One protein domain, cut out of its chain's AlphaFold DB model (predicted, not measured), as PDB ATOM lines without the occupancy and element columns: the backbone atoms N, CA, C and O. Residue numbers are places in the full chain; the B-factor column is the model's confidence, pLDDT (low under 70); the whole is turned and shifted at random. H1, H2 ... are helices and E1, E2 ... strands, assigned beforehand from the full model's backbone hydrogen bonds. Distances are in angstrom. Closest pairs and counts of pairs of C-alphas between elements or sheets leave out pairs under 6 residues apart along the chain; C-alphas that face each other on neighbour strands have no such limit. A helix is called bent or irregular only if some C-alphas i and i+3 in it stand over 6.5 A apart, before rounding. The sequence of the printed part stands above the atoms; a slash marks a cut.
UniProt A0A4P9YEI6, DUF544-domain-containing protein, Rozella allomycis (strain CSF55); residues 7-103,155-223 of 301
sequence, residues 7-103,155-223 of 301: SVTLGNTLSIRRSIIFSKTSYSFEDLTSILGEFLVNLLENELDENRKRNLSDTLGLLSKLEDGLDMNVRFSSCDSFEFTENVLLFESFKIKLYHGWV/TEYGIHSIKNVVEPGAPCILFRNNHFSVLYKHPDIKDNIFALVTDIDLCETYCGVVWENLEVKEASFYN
ATOM      1  N   SER A   7      40.503   0.117 -15.205       88.62
ATOM      2  CA  SER A   7      40.180  -0.465 -16.515       88.62
ATOM      3  C   SER A   7      39.900   0.571 -17.613       88.62
ATOM      4  O   SER A   7      40.229   0.320 -18.771       88.62
ATOM      5  N   VAL A   8      39.350   1.742 -17.277       90.50
ATOM      6  CA  VAL A   8      39.102   2.844 -18.226       90.50
ATOM      7  C   VAL A   8      40.416   3.505 -18.629       90.50
ATOM      8  O   VAL A   8      40.635   3.739 -19.815       90.50
ATOM      9  N   THR A   9      41.339   3.730 -17.689       92.19
ATOM     10  CA  THR A   9      42.669   4.284 -18.001       92.19
ATOM     11  C   THR A   9      43.482   3.335 -18.888       92.19
ATOM     12  O   THR A   9      44.065   3.775 -19.882       92.19
ATOM     13  N   LEU A  10      43.472   2.027 -18.599       94.25
ATOM     14  CA  LEU A  10      44.089   1.010 -19.463       94.25
ATOM     15  C   LEU A  10      43.431   0.968 -20.853       94.25
ATOM     16  O   LEU A  10      44.128   1.048 -21.864       94.25
ATOM     17  N   GLY A  11      42.095   0.908 -20.906       94.44
ATOM     18  CA  GLY A  11      41.324   0.884 -22.151       94.44
ATOM     19  C   GLY A  11      41.587   2.101 -23.040       94.44
ATOM     20  O   GLY A  11      41.910   1.941 -24.215       94.44
ATOM     21  N   ASN A  12      41.552   3.311 -22.473       94.12
ATOM     22  CA  ASN A  12      41.868   4.551 -23.187       94.12
ATOM     23  C   ASN A  12      43.319   4.571 -23.685       94.12
ATOM     24  O   ASN A  12      43.563   4.926 -24.836       94.12
ATOM     25  N   THR A  13      44.280   4.126 -22.868       95.69
ATOM     26  CA  THR A  13      45.691   4.038 -23.287       95.69
ATOM     27  C   THR A  13      45.855   3.115 -24.499       95.69
ATOM     28  O   THR A  13      46.548   3.463 -25.453       95.69
ATOM     29  N   LEU A  14      45.200   1.949 -24.498       94.88
ATOM     30  CA  LEU A  14      45.273   0.978 -25.596       94.88
ATOM     31  C   LEU A  14      44.482   1.423 -26.841       94.88
ATOM     32  O   LEU A  14      44.934   1.157 -27.956       94.88
ATOM     33  N   SER A  15      43.376   2.153 -26.662       94.12
ATOM     34  CA  SER A  15      42.615   2.804 -27.742       94.12
ATOM     35  C   SER A  15      43.460   3.858 -28.465       94.12
ATOM     36  O   SER A  15      43.648   3.789 -29.679       94.12
ATOM     37  N   ILE A  16      44.119   4.756 -27.719       93.00
ATOM     38  CA  ILE A  16      44.999   5.795 -28.285       93.00
ATOM     39  C   ILE A  16      46.209   5.175 -29.016       93.00
ATOM     40  O   ILE A  16      46.642   5.689 -30.048       93.00
ATOM     41  N   ARG A  17      46.718   4.019 -28.556       92.69
ATOM     42  CA  ARG A  17      47.751   3.229 -29.271       92.69
ATOM     43  C   ARG A  17      47.229   2.479 -30.499       92.69
ATOM     44  O   ARG A  17      48.028   1.840 -31.180       92.69
ATOM     45  N   ARG A  18      45.917   2.501 -30.762       91.19
ATOM     46  CA  ARG A  18      45.220   1.679 -31.771       91.19
ATOM     47  C   ARG A  18      45.434   0.170 -31.581       91.19
ATOM     48  O   ARG A  18      45.377  -0.595 -32.536       91.19
ATOM     49  N   SER A  19      45.710  -0.248 -30.346       90.75
ATOM     50  CA  SER A  19      45.849  -1.658 -29.955       90.75
ATOM     51  C   SER A  19      44.495  -2.319 -29.686       90.75
ATOM     52  O   SER A  19      44.369  -3.532 -29.802       90.75
ATOM     53  N   ILE A  20      43.494  -1.513 -29.329       91.88
ATOM     54  CA  ILE A  20      42.093  -1.890 -29.122       91.88
ATOM     55  C   ILE A  20      41.242  -0.852 -29.866       91.88
ATOM     56  O   ILE A  20      41.649   0.302 -29.977       91.88
ATOM     57  N   ILE A  21      40.081  -1.253 -30.389       89.75
ATOM     58  CA  ILE A  21      39.105  -0.348 -31.011       89.75
ATOM     59  C   ILE A  21      37.759  -0.568 -30.326       89.75
ATOM     60  O   ILE A  21      37.268  -1.697 -30.265       89.75
ATOM     61  N   PHE A  22      37.159   0.505 -29.817       89.00
ATOM     62  CA  PHE A  22      35.847   0.459 -29.182       89.00
ATOM     63  C   PHE A  22      34.728   0.677 -30.214       89.00
ATOM     64  O   PHE A  22      34.708   1.662 -30.942       89.00
ATOM     65  N   SER A  23      33.783  -0.261 -30.274       85.38
ATOM     66  CA  SER A  23      32.637  -0.293 -31.194       85.38
ATOM     67  C   SER A  23      31.302   0.145 -30.574       85.38
ATOM     68  O   SER A  23      30.351   0.407 -31.308       85.38
ATOM     69  N   LYS A  24      31.203   0.219 -29.240       82.75
ATOM     70  CA  LYS A  24      30.012   0.677 -28.500       82.75
ATOM     71  C   LYS A  24      30.252   2.072 -27.915       82.75
ATOM     72  O   LYS A  24      31.380   2.413 -27.580       82.75
ATOM     73  N   THR A  25      29.185   2.839 -27.701       77.19
ATOM     74  CA  THR A  25      29.216   4.139 -26.995       77.19
ATOM     75  C   THR A  25      29.304   4.011 -25.470       77.19
ATOM     76  O   THR A  25      29.527   4.995 -24.772       77.19
ATOM     77  N   SER A  26      29.108   2.809 -24.923       81.12
ATOM     78  CA  SER A  26      29.261   2.521 -23.496       81.12
ATOM     79  C   SER A  26      29.611   1.051 -23.270       81.12
ATOM     80  O   SER A  26      29.288   0.190 -24.091       81.12
ATOM     81  N   TYR A  27      30.283   0.785 -22.151       88.06
ATOM     82  CA  TYR A  27      30.804  -0.524 -21.767       88.06
ATOM     83  C   TYR A  27      30.579  -0.760 -20.274       88.06
ATOM     84  O   TYR A  27      30.705   0.172 -19.473       88.06
ATOM     85  N   SER A  28      30.264  -1.999 -19.890       90.31
ATOM     86  CA  SER A  28      30.288  -2.404 -18.484       90.31
ATOM     87  C   SER A  28      31.723  -2.679 -18.005       90.31
ATOM     88  O   SER A  28      32.678  -2.663 -18.787       90.31
ATOM     89  N   PHE A  29      31.898  -2.929 -16.703       89.25
ATOM     90  CA  PHE A  29      33.200  -3.344 -16.177       89.25
ATOM     91  C   PHE A  29      33.594  -4.736 -16.702       89.25
ATOM     92  O   PHE A  29      34.746  -4.964 -17.064       89.25
ATOM     93  N   GLU A  30      32.619  -5.636 -16.805       90.88
ATOM     94  CA  GLU A  30      32.742  -6.983 -17.362       90.88
ATOM     95  C   GLU A  30      33.082  -6.944 -18.860       90.88
ATOM     96  O   GLU A  30      33.981  -7.660 -19.294       90.88
ATOM     97  N   ASP A  31      32.442  -6.065 -19.649       91.50
ATOM     98  CA  ASP A  31      32.828  -5.864 -21.052       91.50
ATOM     99  C   ASP A  31      34.303  -5.414 -21.160       91.50
ATOM    100  O   ASP A  31      35.072  -5.979 -21.938       91.50
ATOM    101  N   LEU A  32      34.715  -4.397 -20.384       92.12
ATOM    102  CA  LEU A  32      36.081  -3.859 -20.434       92.12
ATOM    103  C   LEU A  32      37.128  -4.877 -19.982       92.12
ATOM    104  O   LEU A  32      38.167  -5.010 -20.623       92.12
ATOM    105  N   THR A  33      36.875  -5.597 -18.891       93.00
ATOM    106  CA  THR A  33      37.798  -6.630 -18.397       93.00
ATOM    107  C   THR A  33      37.902  -7.815 -19.346       93.00
ATOM    108  O   THR A  33      39.002  -8.334 -19.512       93.00
ATOM    109  N   SER A  34      36.818  -8.185 -20.037       94.12
ATOM    110  CA  SER A  34      36.859  -9.181 -21.113       94.12
ATOM    111  C   SER A  34      37.773  -8.730 -22.263       94.12
ATOM    112  O   SER A  34      38.686  -9.458 -22.643       94.12
ATOM    113  N   ILE A  35      37.610  -7.491 -22.743       95.00
ATOM    114  CA  ILE A  35      38.429  -6.909 -23.824       95.00
ATOM    115  C   ILE A  35      39.915  -6.805 -23.418       95.00
ATOM    116  O   ILE A  35      40.809  -7.143 -24.196       95.00
ATOM    117  N   LEU A  36      40.197  -6.367 -22.187       95.31
ATOM    118  CA  LEU A  36      41.559  -6.309 -21.645       95.31
ATOM    119  C   LEU A  36      42.168  -7.712 -21.458       95.31
ATOM    120  O   LEU A  36      43.362  -7.894 -21.691       95.31
ATOM    121  N   GLY A  37      41.357  -8.703 -21.079       95.81
ATOM    122  CA  GLY A  37      41.760 -10.105 -20.972       95.81
ATOM    123  C   GLY A  37      42.106 -10.722 -22.323       95.81
ATOM    124  O   GLY A  37      43.167 -11.323 -22.457       95.81
ATOM    125  N   GLU A  38      41.277 -10.503 -23.345       95.12
ATOM    126  CA  GLU A  38      41.547 -10.929 -24.722       95.12
ATOM    127  C   GLU A  38      42.861 -10.323 -25.246       95.12
ATOM    128  O   GLU A  38      43.692 -11.029 -25.819       95.12
ATOM    129  N   PHE A  39      43.119  -9.040 -24.972       94.94
ATOM    130  CA  PHE A  39      44.397  -8.403 -25.305       94.94
ATOM    131  C   PHE A  39      45.602  -9.075 -24.613       94.94
ATOM    132  O   PHE A  39      46.622  -9.320 -25.261       94.94
ATOM    133  N   LEU A  40      45.496  -9.420 -23.323       95.00
ATOM    134  CA  LEU A  40      46.566 -10.126 -22.604       95.00
ATOM    135  C   LEU A  40      46.763 -11.571 -23.093       95.00
ATOM    136  O   LEU A  40      47.907 -12.012 -23.182       95.00
ATOM    137  N   VAL A  41      45.694 -12.290 -23.452       94.88
ATOM    138  CA  VAL A  41      45.786 -13.635 -24.054       94.88
ATOM    139  C   VAL A  41      46.490 -13.568 -25.409       94.88
ATOM    140  O   VAL A  41      47.447 -14.307 -25.632       94.88
ATOM    141  N   ASN A  42      46.129 -12.609 -26.267       93.62
ATOM    142  CA  ASN A  42      46.826 -12.368 -27.533       93.62
ATOM    143  C   ASN A  42      48.319 -12.038 -27.324       93.62
ATOM    144  O   ASN A  42      49.171 -12.471 -28.104       93.62
ATOM    145  N   LEU A  43      48.674 -11.307 -26.260       92.75
ATOM    146  CA  LEU A  43      50.077 -11.098 -25.885       92.75
ATOM    147  C   LEU A  43      50.761 -12.367 -25.353       92.75
ATOM    148  O   LEU A  43      51.971 -12.479 -25.519       92.75
ATOM    149  N   LEU A  44      50.033 -13.281 -24.707       92.62
ATOM    150  CA  LEU A  44      50.555 -14.519 -24.118       92.62
ATOM    151  C   LEU A  44      50.851 -15.585 -25.180       92.62
ATOM    152  O   LEU A  44      51.907 -16.212 -25.135       92.62
ATOM    153  N   GLU A  45      49.954 -15.757 -26.153       92.25
ATOM    154  CA  GLU A  45      50.118 -16.715 -27.257       92.25
ATOM    155  C   GLU A  45      51.334 -16.400 -28.138       92.25
ATOM    156  O   GLU A  45      51.994 -17.306 -28.644       92.25
ATOM    157  N   ASN A  46      51.658 -15.114 -28.283       89.75
ATOM    158  CA  ASN A  46      52.786 -14.638 -29.082       89.75
ATOM    159  C   ASN A  46      54.110 -14.556 -28.298       89.75
ATOM    160  O   ASN A  46      55.098 -14.057 -28.840       89.75
ATOM    161  N   GLU A  47      54.159 -15.010 -27.038       92.12
ATOM    162  CA  GLU A  47      55.379 -14.939 -26.230       92.12
ATOM    163  C   GLU A  47      56.274 -16.170 -26.267       92.12
ATOM    164  O   GLU A  47      55.836 -17.322 -26.303       92.12
ATOM    165  N   LEU A  48      57.572 -15.890 -26.167       92.06
ATOM    166  CA  LEU A  48      58.634 -16.890 -26.125       92.06
ATOM    167  C   LEU A  48      59.349 -16.919 -24.769       92.06
ATOM    168  O   LEU A  48      59.918 -17.949 -24.418       92.06
ATOM    169  N   ASP A  49      59.306 -15.829 -23.993       93.69
ATOM    170  CA  ASP A  49      59.940 -15.780 -22.675       93.69
ATOM    171  C   ASP A  49      59.030 -16.350 -21.571       93.69
ATOM    172  O   ASP A  49      57.946 -15.837 -21.287       93.69
ATOM    173  N   GLU A  50      59.490 -17.414 -20.910       92.50
ATOM    174  CA  GLU A  50      58.741 -18.127 -19.862       92.50
ATOM    175  C   GLU A  50      58.578 -17.327 -18.554       92.50
ATOM    176  O   GLU A  50      57.713 -17.649 -17.735       92.50
ATOM    177  N   ASN A  51      59.368 -16.272 -18.321       91.19
ATOM    178  CA  ASN A  51      59.105 -15.357 -17.207       91.19
ATOM    179  C   ASN A  51      57.958 -14.417 -17.584       91.19
ATOM    180  O   ASN A  51      57.003 -14.277 -16.824       91.19
ATOM    181  N   ARG A  52      57.988 -13.853 -18.797       89.69
ATOM    182  CA  ARG A  52      56.939 -12.959 -19.291       89.69
ATOM    183  C   ARG A  52      55.594 -13.666 -19.456       89.69
ATOM    184  O   ARG A  52      54.571 -13.058 -19.153       89.69
ATOM    185  N   LYS A  53      55.578 -14.949 -19.843       93.12
ATOM    186  CA  LYS A  53      54.358 -15.781 -19.832       93.12
ATOM    187  C   LYS A  53      53.750 -15.917 -18.439       93.12
ATOM    188  O   LYS A  53      52.539 -15.769 -18.299       93.12
ATOM    189  N   ARG A  54      54.574 -16.166 -17.415       91.75
ATOM    190  CA  ARG A  54      54.109 -16.238 -16.020       91.75
ATOM    191  C   ARG A  54      53.543 -14.897 -15.566       91.75
ATOM    192  O   ARG A  54      52.382 -14.856 -15.185       91.75
ATOM    193  N   ASN A  55      54.275 -13.800 -15.775       92.00
ATOM    194  CA  ASN A  55      53.796 -12.452 -15.450       92.00
ATOM    195  C   ASN A  55      52.445 -12.136 -16.125       92.00
ATOM    196  O   ASN A  55      51.540 -11.626 -15.468       92.00
ATOM    197  N   LEU A  56      52.272 -12.467 -17.412       93.38
ATOM    198  CA  LEU A  56      51.000 -12.302 -18.133       93.38
ATOM    199  C   LEU A  56      49.872 -13.174 -17.555       93.38
ATOM    200  O   LEU A  56      48.756 -12.688 -17.381       93.38
ATOM    201  N   SER A  57      50.159 -14.441 -17.244       92.38
ATOM    202  CA  SER A  57      49.203 -15.373 -16.632       92.38
ATOM    203  C   SER A  57      48.747 -14.897 -15.253       92.38
ATOM    204  O   SER A  57      47.555 -14.922 -14.958       92.38
ATOM    205  N   ASP A  58      49.676 -14.421 -14.426       91.38
ATOM    206  CA  ASP A  58      49.375 -13.860 -13.110       91.38
ATOM    207  C   ASP A  58      48.548 -12.570 -13.264       91.38
ATOM    208  O   ASP A  58      47.543 -12.385 -12.579       91.38
ATOM    209  N   THR A  59      48.890 -11.729 -14.251       92.81
ATOM    210  CA  THR A  59      48.167 -10.483 -14.566       92.81
ATOM    211  C   THR A  59      46.706 -10.723 -14.962       92.81
ATOM    212  O   THR A  59      45.838  -9.945 -14.562       92.81
ATOM    213  N   LEU A  60      46.391 -11.802 -15.690       92.88
ATOM    214  CA  LEU A  60      45.002 -12.166 -16.014       92.88
ATOM    215  C   LEU A  60      44.149 -12.361 -14.746       92.88
ATOM    216  O   LEU A  60      42.985 -11.959 -14.723       92.88
ATOM    217  N   GLY A  61      44.733 -12.902 -13.672       88.81
ATOM    218  CA  GLY A  61      44.075 -13.047 -12.370       88.81
ATOM    219  C   GLY A  61      43.830 -11.725 -11.627       88.81
ATOM    220  O   GLY A  61      43.007 -11.687 -10.711       88.81
ATOM    221  N   LEU A  62      44.503 -10.639 -12.023       89.88
ATOM    222  CA  LEU A  62      44.389  -9.309 -11.411       89.88
ATOM    223  C   LEU A  62      43.338  -8.418 -12.082       89.88
ATOM    224  O   LEU A  62      42.979  -7.390 -11.516       89.88
ATOM    225  N   LEU A  63      42.810  -8.791 -13.255       90.94
ATOM    226  CA  LEU A  63      41.851  -7.952 -13.991       90.94
ATOM    227  C   LEU A  63      40.566  -7.663 -13.203       90.94
ATOM    228  O   LEU A  63      39.988  -6.590 -13.352       90.94
ATOM    229  N   SER A  64      40.145  -8.576 -12.327       86.62
ATOM    230  CA  SER A  64      39.018  -8.363 -11.410       86.62
ATOM    231  C   SER A  64      39.274  -7.229 -10.408       86.62
ATOM    232  O   SER A  64      38.349  -6.483 -10.099       86.62
ATOM    233  N   LYS A  65      40.528  -7.029  -9.975       85.06
ATOM    234  CA  LYS A  65      40.943  -5.942  -9.069       85.06
ATOM    235  C   LYS A  65      40.915  -4.557  -9.735       85.06
ATOM    236  O   LYS A  65      41.091  -3.560  -9.048       85.06
ATOM    237  N   LEU A  66      40.684  -4.455 -11.052       86.44
ATOM    238  CA  LEU A  66      40.605  -3.167 -11.763       86.44
ATOM    239  C   LEU A  66      39.353  -2.336 -11.424       86.44
ATOM    240  O   LEU A  66      39.307  -1.157 -11.792       86.44
ATOM    241  N   GLU A  67      38.330  -2.927 -10.792       81.00
ATOM    242  CA  GLU A  67      37.197  -2.163 -10.245       81.00
ATOM    243  C   GLU A  67      37.574  -1.467  -8.929       81.00
ATOM    244  O   GLU A  67      37.079  -0.370  -8.660       81.00
ATOM    245  N   ASP A  68      38.482  -2.072  -8.163       81.25
ATOM    246  CA  ASP A  68      39.027  -1.535  -6.921       81.25
ATOM    247  C   ASP A  68      40.203  -0.578  -7.184       81.25
ATOM    248  O   ASP A  68      40.724  -0.459  -8.298       81.25
ATOM    249  N   GLY A  69      40.639   0.131  -6.140       75.06
ATOM    250  CA  GLY A  69      41.850   0.950  -6.188       75.06
ATOM    251  C   GLY A  69      43.117   0.091  -6.181       75.06
ATOM    252  O   GLY A  69      43.294  -0.739  -5.293       75.06
ATOM    253  N   LEU A  70      44.025   0.332  -7.131       86.69
ATOM    254  CA  LEU A  70      45.366  -0.253  -7.123       86.69
ATOM    255  C   LEU A  70      46.286   0.599  -6.241       86.69
ATOM    256  O   LEU A  70      46.494   1.779  -6.528       86.69
ATOM    257  N   ASP A  71      46.835   0.000  -5.185       86.88
ATOM    258  CA  ASP A  71      47.817   0.659  -4.323       86.88
ATOM    259  C   ASP A  71      49.218   0.642  -4.954       86.88
ATOM    260  O   ASP A  71      49.634  -0.361  -5.546       86.88
ATOM    261  N   MET A  72      49.932   1.762  -4.840       92.69
ATOM    262  CA  MET A  72      51.220   2.008  -5.491       92.69
ATOM    263  C   MET A  72      52.122   2.831  -4.571       92.69
ATOM    264  O   MET A  72      51.872   4.010  -4.325       92.69
ATOM    265  N   ASN A  73      53.222   2.235  -4.121       96.56
ATOM    266  CA  ASN A  73      54.202   2.913  -3.281       96.56
ATOM    267  C   ASN A  73      55.330   3.491  -4.160       96.56
ATOM    268  O   ASN A  73      56.142   2.751  -4.717       96.56
ATOM    269  N   VAL A  74      55.348   4.813  -4.345       97.81
ATOM    270  CA  VAL A  74      56.344   5.526  -5.176       97.81
ATOM    271  C   VAL A  74      57.701   5.644  -4.474       97.81
ATOM    272  O   VAL A  74      57.768   5.603  -3.246       97.81
ATOM    273  N   ARG A  75      58.778   5.852  -5.239       98.38
ATOM    274  CA  ARG A  75      60.120   6.209  -4.745       98.38
ATOM    275  C   ARG A  75      60.516   7.589  -5.253       98.38
ATOM    276  O   ARG A  75      60.282   7.917  -6.406       98.38
ATOM    277  N   PHE A  76      61.178   8.394  -4.429       98.06
ATOM    278  CA  PHE A  76      61.418   9.806  -4.765       98.06
ATOM    279  C   PHE A  76      62.579  10.057  -5.753       98.06
ATOM    280  O   PHE A  76      62.833  11.203  -6.109       98.06
ATOM    281  N   SER A  77      63.295   9.018  -6.203       97.19
ATOM    282  CA  SER A  77      64.574   9.110  -6.937       97.19
ATOM    283  C   SER A  77      64.476   9.357  -8.453       97.19
ATOM    284  O   SER A  77      65.389   9.946  -9.053       97.19
ATOM    285  N   SER A  78      63.400   8.900  -9.094       97.81
ATOM    286  CA  SER A  78      63.074   9.150 -10.503       97.81
ATOM    287  C   SER A  78      61.578   8.968 -10.742       97.81
ATOM    288  O   SER A  78      60.908   8.295  -9.974       97.81
ATOM    289  N   CYS A  79      61.055   9.563 -11.816       97.44
ATOM    290  CA  CYS A  79      59.625   9.558 -12.148       97.44
ATOM    291  C   CYS A  79      59.053   8.196 -12.571       97.44
ATOM    292  O   CYS A  79      57.857   8.095 -12.813       97.44
ATOM    293  N   ASP A  80      59.883   7.171 -12.731       97.31
ATOM    294  CA  ASP A  80      59.525   5.799 -13.106       97.31
ATOM    295  C   ASP A  80      59.771   4.793 -11.966       97.31
ATOM    296  O   ASP A  80      59.701   3.583 -12.179       97.31
ATOM    297  N   SER A  81      60.069   5.276 -10.752       97.25
ATOM    298  CA  SER A  81      60.513   4.435  -9.643       97.25
ATOM    299  C   SER A  81      59.379   4.116  -8.668       97.25
ATOM    300  O   SER A  81      58.873   4.970  -7.943       97.25
ATOM    301  N   PHE A  82      59.012   2.840  -8.607       97.88
ATOM    302  CA  PHE A  82      57.996   2.310  -7.699       97.88
ATOM    303  C   PHE A  82      58.584   1.161  -6.869       97.88
ATOM    304  O   PHE A  82      59.564   0.521  -7.260       97.88
ATOM    305  N   GLU A  83      57.984   0.868  -5.719       96.94
ATOM    306  CA  GLU A  83      58.124  -0.445  -5.096       96.94
ATOM    307  C   GLU A  83      57.549  -1.514  -6.032       96.94
ATOM    308  O   GLU A  83      56.455  -1.356  -6.571       96.94
ATOM    309  N   PHE A  84      58.290  -2.601  -6.243       94.00
ATOM    310  CA  PHE A  84      57.877  -3.661  -7.154       94.00
ATOM    311  C   PHE A  84      56.737  -4.492  -6.549       94.00
ATOM    312  O   PHE A  84      56.932  -5.216  -5.574       94.00
ATOM    313  N   THR A  85      55.552  -4.403  -7.155       93.44
ATOM    314  CA  THR A  85      54.337  -5.116  -6.735       93.44
ATOM    315  C   THR A  85      53.613  -5.734  -7.934       93.44
ATOM    316  O   THR A  85      53.889  -5.405  -9.090       93.44
ATOM    317  N   GLU A  86      52.624  -6.592  -7.665       91.88
ATOM    318  CA  GLU A  86      51.704  -7.115  -8.689       91.88
ATOM    319  C   GLU A  86      50.986  -5.993  -9.475       91.88
ATOM    320  O   GLU A  86      50.728  -6.137 -10.671       91.88
ATOM    321  N   ASN A  87      50.751  -4.836  -8.842       91.75
ATOM    322  CA  ASN A  87      50.114  -3.676  -9.467       91.75
ATOM    323  C   ASN A  87      51.058  -2.938 -10.433       91.75
ATOM    324  O   ASN A  87      50.590  -2.408 -11.436       91.75
ATOM    325  N   VAL A  88      52.377  -2.936 -10.190       93.81
ATOM    326  CA  VAL A  88      53.369  -2.452 -11.175       93.81
ATOM    327  C   VAL A  88      53.426  -3.404 -12.374       93.81
ATOM    328  O   VAL A  88      53.342  -2.962 -13.523       93.81
ATOM    329  N   LEU A  89      53.515  -4.713 -12.104       92.75
ATOM    330  CA  LEU A  89      53.589  -5.761 -13.130       92.75
ATOM    331  C   LEU A  89      52.391  -5.752 -14.085       92.75
ATOM    332  O   LEU A  89      52.564  -5.984 -15.278       92.75
ATOM    333  N   LEU A  90      51.194  -5.434 -13.588       94.00
ATOM    334  CA  LEU A  90      49.990  -5.238 -14.395       94.00
ATOM    335  C   LEU A  90      50.231  -4.270 -15.570       94.00
ATOM    336  O   LEU A  90      49.954  -4.617 -16.719       94.00
ATOM    337  N   PHE A  91      50.792  -3.081 -15.319       94.19
ATOM    338  CA  PHE A  91      51.060  -2.094 -16.376       94.19
ATOM    339  C   PHE A  91      52.180  -2.543 -17.329       94.19
ATOM    340  O   PHE A  91      52.071  -2.349 -18.546       94.19
ATOM    341  N   GLU A  92      53.213  -3.208 -16.802       93.19
ATOM    342  CA  GLU A  92      54.294  -3.798 -17.602       93.19
ATOM    343  C   GLU A  92      53.772  -4.888 -18.556       93.19
ATOM    344  O   GLU A  92      54.126  -4.905 -19.738       93.19
ATOM    345  N   SER A  93      52.858  -5.741 -18.088       93.94
ATOM    346  CA  SER A  93      52.179  -6.775 -18.878       93.94
ATOM    347  C   SER A  93      51.385  -6.201 -20.055       93.94
ATOM    348  O   SER A  93      51.462  -6.742 -21.161       93.94
ATOM    349  N   PHE A  94      50.712  -5.056 -19.870       93.88
ATOM    350  CA  PHE A  94      50.074  -4.293 -20.955       93.88
ATOM    351  C   PHE A  94      51.072  -3.530 -21.855       93.88
ATOM    352  O   PHE A  94      50.666  -2.857 -22.806       93.88
ATOM    353  N   LYS A  95      52.383  -3.625 -21.586       93.31
ATOM    354  CA  LYS A  95      53.463  -2.878 -22.256       93.31
ATOM    355  C   LYS A  95      53.264  -1.357 -22.170       93.31
ATOM    356  O   LYS A  95      53.619  -0.628 -23.105       93.31
ATOM    357  N   ILE A  96      52.649  -0.869 -21.090       95.31
ATOM    358  CA  ILE A  96      52.381   0.552 -20.833       95.31
ATOM    359  C   ILE A  96      53.423   1.076 -19.841       95.31
ATOM    360  O   ILE A  96      53.680   0.459 -18.812       95.31
ATOM    361  N   LYS A  97      54.031   2.226 -20.148       96.69
ATOM    362  CA  LYS A  97      54.930   2.909 -19.211       96.69
ATOM    363  C   LYS A  97      54.111   3.606 -18.127       96.69
ATOM    364  O   LYS A  97      53.153   4.310 -18.446       96.69
ATOM    365  N   LEU A  98      54.514   3.416 -16.875       97.31
ATOM    366  CA  LEU A  98      53.923   4.046 -15.701       97.31
ATOM    367  C   LEU A  98      54.910   5.065 -15.125       97.31
ATOM    368  O   LEU A  98      56.088   4.751 -14.961       97.31
ATOM    369  N   TYR A  99      54.419   6.259 -14.808       97.81
ATOM    370  CA  TYR A  99      55.201   7.352 -14.240       97.81
ATOM    371  C   TYR A  99      54.473   8.013 -13.061       97.81
ATOM    372  O   TYR A  99      53.254   7.930 -12.948       97.81
ATOM    373  N   HIS A 100      55.204   8.723 -12.207       97.38
ATOM    374  CA  HIS A 100      54.699   9.641 -11.184       97.38
ATOM    375  C   HIS A 100      55.573  10.905 -11.169       97.38
ATOM    376  O   HIS A 100      56.733  10.879 -11.575       97.38
ATOM    377  N   GLY A 101      55.031  12.035 -10.708       95.88
ATOM    378  CA  GLY A 101      55.779  13.301 -10.635       95.88
ATOM    379  C   GLY A 101      56.219  13.692  -9.225       95.88
ATOM    380  O   GLY A 101      56.637  14.826  -9.016       95.88
ATOM    381  N   TRP A 102      56.116  12.784  -8.255       97.06
ATOM    382  CA  TRP A 102      56.582  13.012  -6.885       97.06
ATOM    383  C   TRP A 102      58.064  12.632  -6.748       97.06
ATOM    384  O   TRP A 102      58.400  11.552  -6.274       97.06
ATOM    385  N   VAL A 103      58.945  13.505  -7.241       97.50
ATOM    386  CA  VAL A 103      60.394  13.259  -7.361       97.50
ATOM    387  C   VAL A 103      61.159  14.383  -6.661       97.50
ATOM    388  O   VAL A 103      60.804  15.553  -6.841       97.50
ATOM    389  N   THR A 155      55.939  17.534  -8.209       94.06
ATOM    390  CA  THR A 155      57.023  18.514  -8.052       94.06
ATOM    391  C   THR A 155      57.385  19.129  -9.403       94.06
ATOM    392  O   THR A 155      57.256  18.476 -10.439       94.06
ATOM    393  N   GLU A 156      57.882  20.373  -9.419       92.00
ATOM    394  CA  GLU A 156      58.352  21.002 -10.665       92.00
ATOM    395  C   GLU A 156      59.472  20.159 -11.309       92.00
ATOM    396  O   GLU A 156      59.436  19.895 -12.512       92.00
ATOM    397  N   TYR A 157      60.399  19.622 -10.504       95.00
ATOM    398  CA  TYR A 157      61.437  18.687 -10.955       95.00
ATOM    399  C   TYR A 157      60.865  17.379 -11.539       95.00
ATOM    400  O   TYR A 157      61.348  16.880 -12.561       95.00
ATOM    401  N   GLY A 158      59.811  16.826 -10.934       95.44
ATOM    402  CA  GLY A 158      59.128  15.625 -11.412       95.44
ATOM    403  C   GLY A 158      58.417  15.834 -12.749       95.44
ATOM    404  O   GLY A 158      58.537  14.987 -13.631       95.44
ATOM    405  N   ILE A 159      57.762  16.985 -12.952       92.81
ATOM    406  CA  ILE A 159      57.170  17.366 -14.250       92.81
ATOM    407  C   ILE A 159      58.255  17.417 -15.334       92.81
ATOM    408  O   ILE A 159      58.098  16.805 -16.390       92.81
ATOM    409  N   HIS A 160      59.382  18.087 -15.068       93.25
ATOM    410  CA  HIS A 160      60.513  18.141 -16.003       93.25
ATOM    411  C   HIS A 160      61.107  16.750 -16.278       93.25
ATOM    412  O   HIS A 160      61.417  16.427 -17.425       93.25
ATOM    413  N   SER A 161      61.212  15.899 -15.255       94.94
ATOM    414  CA  SER A 161      61.679  14.515 -15.399       94.94
ATOM    415  C   SER A 161      60.772  13.713 -16.338       94.94
ATOM    416  O   SER A 161      61.264  13.135 -17.306       94.94
ATOM    417  N   ILE A 162      59.450  13.768 -16.128       95.12
ATOM    418  CA  ILE A 162      58.445  13.131 -16.997       95.12
ATOM    419  C   ILE A 162      58.568  13.649 -18.437       95.12
ATOM    420  O   ILE A 162      58.669  12.853 -19.369       95.12
ATOM    421  N   LYS A 163      58.620  14.974 -18.639       92.75
ATOM    422  CA  LYS A 163      58.781  15.581 -19.973       92.75
ATOM    423  C   LYS A 163      60.007  15.054 -20.718       92.75
ATOM    424  O   LYS A 163      59.938  14.885 -21.936       92.75
ATOM    425  N   ASN A 164      61.104  14.783 -20.012       92.81
ATOM    426  CA  ASN A 164      62.347  14.298 -20.605       92.81
ATOM    427  C   ASN A 164      62.307  12.804 -20.973       92.81
ATOM    428  O   ASN A 164      62.908  12.432 -21.979       92.81
ATOM    429  N   VAL A 165      61.601  11.963 -20.205       94.19
ATOM    430  CA  VAL A 165      61.549  10.502 -20.441       94.19
ATOM    431  C   VAL A 165      60.364  10.038 -21.289       94.19
ATOM    432  O   VAL A 165      60.435   8.973 -21.898       94.19
ATOM    433  N   VAL A 166      59.270  10.806 -21.354       93.06
ATOM    434  CA  VAL A 166      58.102  10.438 -22.169       93.06
ATOM    435  C   VAL A 166      58.421  10.590 -23.659       93.06
ATOM    436  O   VAL A 166      58.783  11.669 -24.146       93.06
ATOM    437  N   GLU A 167      58.248   9.486 -24.385       92.06
ATOM    438  CA  GLU A 167      58.384   9.394 -25.837       92.06
ATOM    439  C   GLU A 167      57.233  10.149 -26.535       92.06
ATOM    440  O   GLU A 167      56.060   9.871 -26.262       92.06
ATOM    441  N   PRO A 168      57.514  11.111 -27.438       93.88
ATOM    442  CA  PRO A 168      56.463  11.807 -28.175       93.88
ATOM    443  C   PRO A 168      55.639  10.845 -29.041       93.88
ATOM    444  O   PRO A 168      56.193   9.997 -29.739       93.88
ATOM    445  N   GLY A 169      54.315  10.990 -29.019       92.12
ATOM    446  CA  GLY A 169      53.384  10.127 -29.752       92.12
ATOM    447  C   GLY A 169      53.030   8.805 -29.057       92.12
ATOM    448  O   GLY A 169      52.118   8.116 -29.514       92.12
ATOM    449  N   ALA A 170      53.685   8.450 -27.947       92.69
ATOM    450  CA  ALA A 170      53.362   7.260 -27.164       92.69
ATOM    451  C   ALA A 170      52.562   7.639 -25.900       92.69
ATOM    452  O   ALA A 170      53.088   8.349 -25.040       92.69
ATOM    453  N   PRO A 171      51.308   7.174 -25.730       95.12
ATOM    454  CA  PRO A 171      50.593   7.364 -24.476       95.12
ATOM    455  C   PRO A 171      51.175   6.454 -23.385       95.12
ATOM    456  O   PRO A 171      51.531   5.293 -23.613       95.12
ATOM    457  N   CYS A 172      51.237   6.999 -22.180       96.44
ATOM    458  CA  CYS A 172      51.688   6.349 -20.955       96.44
ATOM    459  C   CYS A 172      50.694   6.662 -19.828       96.44
ATOM    460  O   CYS A 172      49.669   7.300 -20.072       96.44
ATOM    461  N   ILE A 173      50.948   6.200 -18.605       96.56
ATOM    462  CA  ILE A 173      50.067   6.455 -17.460       96.56
ATOM    463  C   ILE A 173      50.816   7.241 -16.385       96.56
ATOM    464  O   ILE A 173      51.941   6.902 -16.027       96.56
ATOM    465  N   LEU A 174      50.162   8.276 -15.862       95.75
ATOM    466  CA  LEU A 174      50.586   9.039 -14.694       95.75
ATOM    467  C   LEU A 174      49.815   8.559 -13.459       95.75
ATOM    468  O   LEU A 174      48.589   8.649 -13.431       95.75
ATOM    469  N   PHE A 175      50.529   8.122 -12.425       94.94
ATOM    470  CA  PHE A 175      50.001   7.924 -11.079       94.94
ATOM    471  C   PHE A 175      50.163   9.204 -10.247       94.94
ATOM    472  O   PHE A 175      51.269   9.739 -10.115       94.94
ATOM    473  N   ARG A 176      49.056   9.696  -9.682       91.19
ATOM    474  CA  ARG A 176      49.015  10.872  -8.800       91.19
ATOM    475  C   ARG A 176      47.771  10.815  -7.913       91.19
ATOM    476  O   ARG A 176      46.673  10.640  -8.428       91.19
ATOM    477  N   ASN A 177      47.908  11.030  -6.606       86.19
ATOM    478  CA  ASN A 177      46.798  11.099  -5.642       86.19
ATOM    479  C   ASN A 177      45.850   9.880  -5.703       86.19
ATOM    480  O   ASN A 177      44.628  10.035  -5.720       86.19
ATOM    481  N   ASN A 178      46.415   8.668  -5.755       84.56
ATOM    482  CA  ASN A 178      45.685   7.392  -5.859       84.56
ATOM    483  C   ASN A 178      44.728   7.322  -7.068       84.56
ATOM    484  O   ASN A 178      43.635   6.749  -6.996       84.56
ATOM    485  N   HIS A 179      45.145   7.942  -8.173       86.19
ATOM    486  CA  HIS A 179      44.441   8.007  -9.444       86.19
ATOM    487  C   HIS A 179      45.441   7.823 -10.597       86.19
ATOM    488  O   HIS A 179      46.595   8.251 -10.506       86.19
ATOM    489  N   PHE A 180      44.985   7.192 -11.681       91.38
ATOM    490  CA  PHE A 180      45.776   6.918 -12.878       91.38
ATOM    491  C   PHE A 180      45.179   7.656 -14.078       91.38
ATOM    492  O   PHE A 180      44.073   7.332 -14.513       91.38
ATOM    493  N   SER A 181      45.917   8.609 -14.642       92.06
ATOM    494  CA  SER A 181      45.511   9.365 -15.835       92.06
ATOM    495  C   SER A 181      46.341   8.939 -17.044       92.06
ATOM    496  O   SER A 181      47.542   8.698 -16.914       92.06
ATOM    497  N   VAL A 182      45.738   8.881 -18.234       95.50
ATOM    498  CA  VAL A 182      46.512   8.690 -19.473       95.50
ATOM    499  C   VAL A 182      47.275   9.980 -19.759       95.50
ATOM    500  O   VAL A 182      46.675  11.051 -19.794       95.50
ATOM    501  N   LEU A 183      48.585   9.879 -19.952       95.31
ATOM    502  CA  LEU A 183      49.474  10.993 -20.254       95.31
ATOM    503  C   LEU A 183      50.003  10.861 -21.687       95.31
ATOM    504  O   LEU A 183      50.434   9.784 -22.104       95.31
ATOM    505  N   TYR A 184      50.003  11.963 -22.431       94.88
ATOM    506  CA  TYR A 184      50.448  12.013 -23.818       94.88
ATOM    507  C   TYR A 184      51.332  13.235 -24.083       94.88
ATOM    508  O   TYR A 184      51.038  14.347 -23.648       94.88
ATOM    509  N   LYS A 185      52.415  13.033 -24.837       93.81
ATOM    510  CA  LYS A 185      53.307  14.095 -25.314       93.81
ATOM    511  C   LYS A 185      53.132  14.228 -26.821       93.81
ATOM    512  O   LYS A 185      53.457  13.298 -27.560       93.81
ATOM    513  N   HIS A 186      52.600  15.356 -27.282       91.62
ATOM    514  CA  HIS A 186      52.345  15.548 -28.708       91.62
ATOM    515  C   HIS A 186      53.668  15.734 -29.479       91.62
ATOM    516  O   HIS A 186      54.487  16.544 -29.043       91.62
ATOM    517  N   PRO A 187      53.902  15.045 -30.616       90.69
ATOM    518  CA  PRO A 187      55.145  15.177 -31.385       90.69
ATOM    519  C   PRO A 187      55.476  16.614 -31.810       90.69
ATOM    520  O   PRO A 187      56.621  17.043 -31.689       90.69
ATOM    521  N   ASP A 188      54.467  17.363 -32.262       89.38
ATOM    522  CA  ASP A 188      54.662  18.699 -32.846       89.38
ATOM    523  C   ASP A 188      54.518  19.857 -31.843       89.38
ATOM    524  O   ASP A 188      54.922  20.983 -32.140       89.38
ATOM    525  N   ILE A 189      53.966  19.608 -30.646       85.44
ATOM    526  CA  ILE A 189      53.797  20.649 -29.618       85.44
ATOM    527  C   ILE A 189      54.926  20.485 -28.614       85.44
ATOM    528  O   ILE A 189      54.877  19.636 -27.724       85.44
ATOM    529  N   LYS A 190      55.963  21.310 -28.781       77.62
ATOM    530  CA  LYS A 190      57.141  21.266 -27.917       77.62
ATOM    531  C   LYS A 190      56.771  21.447 -26.451       77.62
ATOM    532  O   LYS A 190      55.885  22.227 -26.102       77.62
ATOM    533  N   ASP A 191      57.497  20.694 -25.635       70.25
ATOM    534  CA  ASP A 191      57.587  20.795 -24.183       70.25
ATOM    535  C   ASP A 191      56.273  20.677 -23.397       70.25
ATOM    536  O   ASP A 191      56.310  20.786 -22.180       70.25
ATOM    537  N   ASN A 192      55.139  20.353 -24.025       83.19
ATOM    538  CA  ASN A 192      53.871  20.119 -23.335       83.19
ATOM    539  C   ASN A 192      53.588  18.624 -23.132       83.19
ATOM    540  O   ASN A 192      53.833  17.794 -24.011       83.19
ATOM    541  N   ILE A 193      53.023  18.297 -21.968       90.88
ATOM    542  CA  ILE A 193      52.475  16.977 -21.649       90.88
ATOM    543  C   ILE A 193      51.023  17.135 -21.202       90.88
ATOM    544  O   ILE A 193      50.686  18.014 -20.408       90.88
ATOM    545  N   PHE A 194      50.169  16.277 -21.744       92.88
ATOM    546  CA  PHE A 194      48.723  16.378 -21.648       92.88
ATOM    547  C   PHE A 194      48.161  15.176 -20.897       92.88
ATOM    548  O   PHE A 194      48.441  14.035 -21.262       92.88
ATOM    549  N   ALA A 195      47.368  15.427 -19.858       92.38
ATOM    550  CA  ALA A 195      46.577  14.416 -19.174       92.38
ATOM    551  C   ALA A 195      45.206  14.285 -19.849       92.38
ATOM    552  O   ALA A 195      44.624  15.273 -20.295       92.38
ATOM    553  N   LEU A 196      44.689  13.065 -19.949       92.75
ATOM    554  CA  LEU A 196      43.404  12.804 -20.586       92.75
ATOM    555  C   LEU A 196      42.232  13.102 -19.645       92.75
ATOM    556  O   LEU A 196      42.125  12.511 -18.566       92.75
ATOM    557  N   VAL A 197      41.312  13.957 -20.092       88.94
ATOM    558  CA  VAL A 197      40.092  14.274 -19.345       88.94
ATOM    559  C   VAL A 197      39.140  13.085 -19.425       88.94
ATOM    560  O   VAL A 197      38.712  12.663 -20.494       88.94
ATOM    561  N   THR A 198      38.840  12.517 -18.262       85.75
ATOM    562  CA  THR A 198      38.019  11.302 -18.101       85.75
ATOM    563  C   THR A 198      36.876  11.490 -17.096       85.75
ATOM    564  O   THR A 198      36.074  10.573 -16.885       85.75
ATOM    565  N   ASP A 199      36.777  12.690 -16.508       80.75
ATOM    566  CA  ASP A 199      35.654  13.125 -15.680       80.75
ATOM    567  C   ASP A 199      34.407  13.292 -16.557       80.75
ATOM    568  O   ASP A 199      34.396  14.077 -17.510       80.75
ATOM    569  N   ILE A 200      33.361  12.525 -16.249       73.19
ATOM    570  CA  ILE A 200      32.141  12.506 -17.052       73.19
ATOM    571  C   ILE A 200      31.374  13.829 -16.988       73.19
ATOM    572  O   ILE A 200      30.809  14.228 -18.001       73.19
ATOM    573  N   ASP A 201      31.401  14.536 -15.856       72.25
ATOM    574  CA  ASP A 201      30.650  15.780 -15.702       72.25
ATOM    575  C   ASP A 201      31.276  16.875 -16.596       72.25
ATOM    576  O   ASP A 201      30.557  17.659 -17.217       72.25
ATOM    577  N   LEU A 202      32.610  16.877 -16.755       71.06
ATOM    578  CA  LEU A 202      33.306  17.732 -17.729       71.06
ATOM    579  C   LEU A 202      33.045  17.305 -19.181       71.06
ATOM    580  O   LEU A 202      32.761  18.166 -20.012       71.06
ATOM    581  N   CYS A 203      33.115  16.005 -19.485       72.44
ATOM    582  CA  CYS A 203      32.922  15.495 -20.849       72.44
ATOM    583  C   CYS A 203      31.488  15.711 -21.370       72.44
ATOM    584  O   CYS A 203      31.308  16.010 -22.549       72.44
ATOM    585  N   GLU A 204      30.473  15.577 -20.507       71.25
ATOM    586  CA  GLU A 204      29.069  15.840 -20.852       71.25
ATOM    587  C   GLU A 204      28.769  17.348 -20.950       71.25
ATOM    588  O   GLU A 204      28.001  17.758 -21.819       71.25
ATOM    589  N   THR A 205      29.386  18.187 -20.105       71.62
ATOM    590  CA  THR A 205      29.146  19.646 -20.110       71.62
ATOM    591  C   THR A 205      29.860  20.362 -21.261       71.62
ATOM    592  O   THR A 205      29.302  21.286 -21.853       71.62
ATOM    593  N   TYR A 206      31.088  19.953 -21.591       75.00
ATOM    594  CA  TYR A 206      31.954  20.645 -22.549       75.00
ATOM    595  C   TYR A 206      32.348  19.723 -23.703       75.00
ATOM    596  O   TYR A 206      33.470  19.214 -23.770       75.00
ATOM    597  N   CYS A 207      31.420  19.524 -24.644       68.62
ATOM    598  CA  CYS A 207      31.694  18.745 -25.848       68.62
ATOM    599  C   CYS A 207      32.910  19.325 -26.603       68.62
ATOM    600  O   CYS A 207      32.909  20.469 -27.054       68.62
ATOM    601  N   GLY A 208      33.983  18.534 -26.689       78.62
ATOM    602  CA  GLY A 208      35.259  18.957 -27.266       78.62
ATOM    603  C   GLY A 208      36.392  19.203 -26.265       78.62
ATOM    604  O   GLY A 208      37.508  19.409 -26.726       78.62
ATOM    605  N   VAL A 209      36.180  19.123 -24.947       85.44
ATOM    606  CA  VAL A 209      37.284  18.973 -23.978       85.44
ATOM    607  C   VAL A 209      37.773  17.523 -23.992       85.44
ATOM    608  O   VAL A 209      36.980  16.602 -23.817       85.44
ATOM    609  N   VAL A 210      39.074  17.316 -24.216       89.56
ATOM    610  CA  VAL A 210      39.696  15.976 -24.306       89.56
ATOM    611  C   VAL A 210      40.976  15.884 -23.476       89.56
ATOM    612  O   VAL A 210      41.233  14.866 -22.836       89.56
ATOM    613  N   TRP A 211      41.770  16.954 -23.453       91.75
ATOM    614  CA  TRP A 211      43.072  16.990 -22.794       91.75
ATOM    615  C   TRP A 211      43.170  18.159 -21.810       91.75
ATOM    616  O   TRP A 211      42.634  19.234 -22.059       91.75
ATOM    617  N   GLU A 212      43.902  17.960 -20.721       89.31
ATOM    618  CA  GLU A 212      44.312  18.973 -19.745       89.31
ATOM    619  C   GLU A 212      45.841  19.110 -19.798       89.31
ATOM    620  O   GLU A 212      46.554  18.108 -19.871       89.31
ATOM    621  N   ASN A 213      46.377  20.330 -19.770       87.62
ATOM    622  CA  ASN A 213      47.825  20.536 -19.691       87.62
ATOM    623  C   ASN A 213      48.317  20.418 -18.239       87.62
ATOM    624  O   ASN A 213      47.865  21.157 -17.368       87.62
ATOM    625  N   LEU A 214      49.268  19.511 -17.991       81.88
ATOM    626  CA  LEU A 214      49.759  19.190 -16.645       81.88
ATOM    627  C   LEU A 214      50.728  20.244 -16.060       81.88
ATOM    628  O   LEU A 214      51.035  20.195 -14.871       81.88
ATOM    629  N   GLU A 215      51.250  21.165 -16.874       71.94
ATOM    630  CA  GLU A 215      52.241  22.164 -16.442       71.94
ATOM    631  C   GLU A 215      51.628  23.474 -15.932       71.94
ATOM    632  O   GLU A 215      52.209  24.144 -15.074       71.94
ATOM    633  N   VAL A 216      50.482  23.883 -16.477       61.28
ATOM    634  CA  VAL A 216      49.960  25.234 -16.246       61.28
ATOM    635  C   VAL A 216      49.350  25.321 -14.844       61.28
ATOM    636  O   VAL A 216      48.532  24.493 -14.453       61.28
ATOM    637  N   LYS A 217      49.730  26.354 -14.077       56.66
ATOM    638  CA  LYS A 217      49.206  26.602 -12.714       56.66
ATOM    639  C   LYS A 217      47.689  26.847 -12.686       56.66
ATOM    640  O   LYS A 217      47.066  26.700 -11.639       56.66
ATOM    641  N   GLU A 218      47.120  27.199 -13.834       63.31
ATOM    642  CA  GLU A 218      45.690  27.336 -14.098       63.31
ATOM    643  C   GLU A 218      45.260  26.247 -15.092       63.31
ATOM    644  O   GLU A 218      45.876  26.083 -16.148       63.31
ATOM    645  N   ALA A 219      44.206  25.497 -14.754       68.75
ATOM    646  CA  ALA A 219      43.738  24.371 -15.558       68.75
ATOM    647  C   ALA A 219      43.378  24.823 -16.983       68.75
ATOM    648  O   ALA A 219      42.444  25.598 -17.192       68.75
ATOM    649  N   SER A 220      44.142  24.332 -17.959       82.62
ATOM    650  CA  SER A 220      44.002  24.674 -19.375       82.62
ATOM    651  C   SER A 220      43.584  23.431 -20.151       82.62
ATOM    652  O   SER A 220      44.315  22.437 -20.175       82.62
ATOM    653  N   PHE A 221      42.411  23.492 -20.779       87.62
ATOM    654  CA  PHE A 221      41.821  22.380 -21.522       87.62
ATOM    655  C   PHE A 221      42.045  22.516 -23.027       87.62
ATOM    656  O   PHE A 221      42.195  23.619 -23.547       87.62
ATOM    657  N   TYR A 222      42.067  21.388 -23.732       89.44
ATOM    658  CA  TYR A 222      42.344  21.299 -25.161       89.44
ATOM    659  C   TYR A 222      41.450  20.243 -25.817       89.44
ATOM    660  O   TYR A 222      41.027  19.273 -25.177       89.44
ATOM    661  N   ASN A 223      41.185  20.422 -27.110       90.00
ATOM    662  CA  ASN A 223      40.398  19.482 -27.904       90.00
ATOM    663  C   ASN A 223      41.233  18.307 -28.445       90.00
ATOM    664  O   ASN A 223      42.442  18.233 -28.237       90.00
TER     665      ASN A 223
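Overview. This is residues 7 to 103 and 155 to 223 of the 301 residues of the protein "DUF544-domain-containing protein" of Rozella allomycis (strain CSF55) (UniProt A0A4P9YEI6). A strongly twisted sheet of five short strands has one helix, H1, lying lengthwise over E3 on one face, and a long helical hairpin, H2 and H3, makes the far side of the domain beyond H1 and H4. H5 lies near the sheet's E1 edge, and the small helix H6 is set well away from the other helices, in the link between E4 and E5. The printed part has 166 residues, with six named helices and five named strands in the order H1 H2 H3 H4 E1 H5 E2 E3 E4 H6 E5; the class is mixed, helices and strands. The sheet's order is E1 E2 E3 E4 E5, mixed, with E1 and E2 parallel and the other neighbours antiparallel. The whole is compact, with a radius of gyration of the C-alphas of 16.2 A, and rounded, spanning 45 by 40 by 30 A.

Arrangement. The edge strand E1, residues 98 to 100, is parallel to E2, residues 172 to 176, with N 99 and O 173 at 2.8 A. E2 forms a hairpin with E3, residues 179 to 183 of which pair with E2, in a strand of residues 179 to 184; N 174 and O 181 are 2.9 A apart. E3 forms a second hairpin with E4, residues 194 to 196, with N 184 and O 194 at 2.8 A. E2, E3 and E4 are a meander, each strand the antiparallel neighbour of the one before. E4 and the edge strand E5, residues 211 to 213, are antiparallel, with N 195 and O 212 at 2.8 A. H1, residues 7 to 16, is on the sheet at a height over the sheet of 9.3 A, over E3 and along the strands, at 0 degrees to E3 on the local plane; helix on one face of a sheet makes two layers. The closest C-alphas of H1 and E3 are those of Thr 9 and Val 182, 6.0 A apart. H2, residues 29 to 45, touches H1 with residues 29 to 36 alone, the closest C-alphas being those of Ser 7 and Leu 32, 6.6 A, at a steep tilt of 58 degrees, the same way. H3, residues 50 to 67, forms a helical hairpin with H2, at a shallow tilt of 3 degrees, opposite ways; the closest C-alphas are those of Leu 44 and Lys 53, 5.9 A. H4, residues 86 to 93, touches H3, closest at the C-alphas of Thr 59 and Leu 90, 5.6 A, at a steep tilt of 64 degrees. H4 only just is on the sheet, which it only grazes with residues 88 to 92. H5, residues 156 to 165, only grazes the sheet too; the closest C-alphas of H5 and E1 are those of Ile 162 and Tyr 99, 7.2 A. H6, residues 200 to 205, is not on the sheet and touches no helix. Every O i to N i+4 pair is within hydrogen-bond range in H1, H2, H5 and H6, against 8 of 14 in H3 and 3 of 4 in H4.

Along the chain. H1 begins at C-alpha 7, (40.180, -0.465, -16.515), and is 14.2 A long. H2 is 24.2 A long and H3 28.5 A. H3 has a kink of 41 degrees near residue 61 and is irregular, only just: C-alphas 61 and 64 are 7.0 A apart. H4 measures 10.2 A, H5 14.7 A and H6 8.3 A. E2 measures 13.2 A and E3, the longest strand, 16.1 A; E1, E4 and E5 have three residues each. E5 ends at C-alpha 213, (47.825, 20.536, -19.691).

Size, cuts and confidence. The C-alphas of Glu 50 and Thr 205, the two farthest apart, are 48.0 A apart. Residues 104 to 154 are not printed, and C-alphas 103 and 155 are 6.3 A apart across this cut. The links from H1 to H2 and from H3 to H4 are long, with 12 and 18 residues. Mean pLDDT of the printed part is 89.8; residue 207 and residues 216 to 219 are under 70.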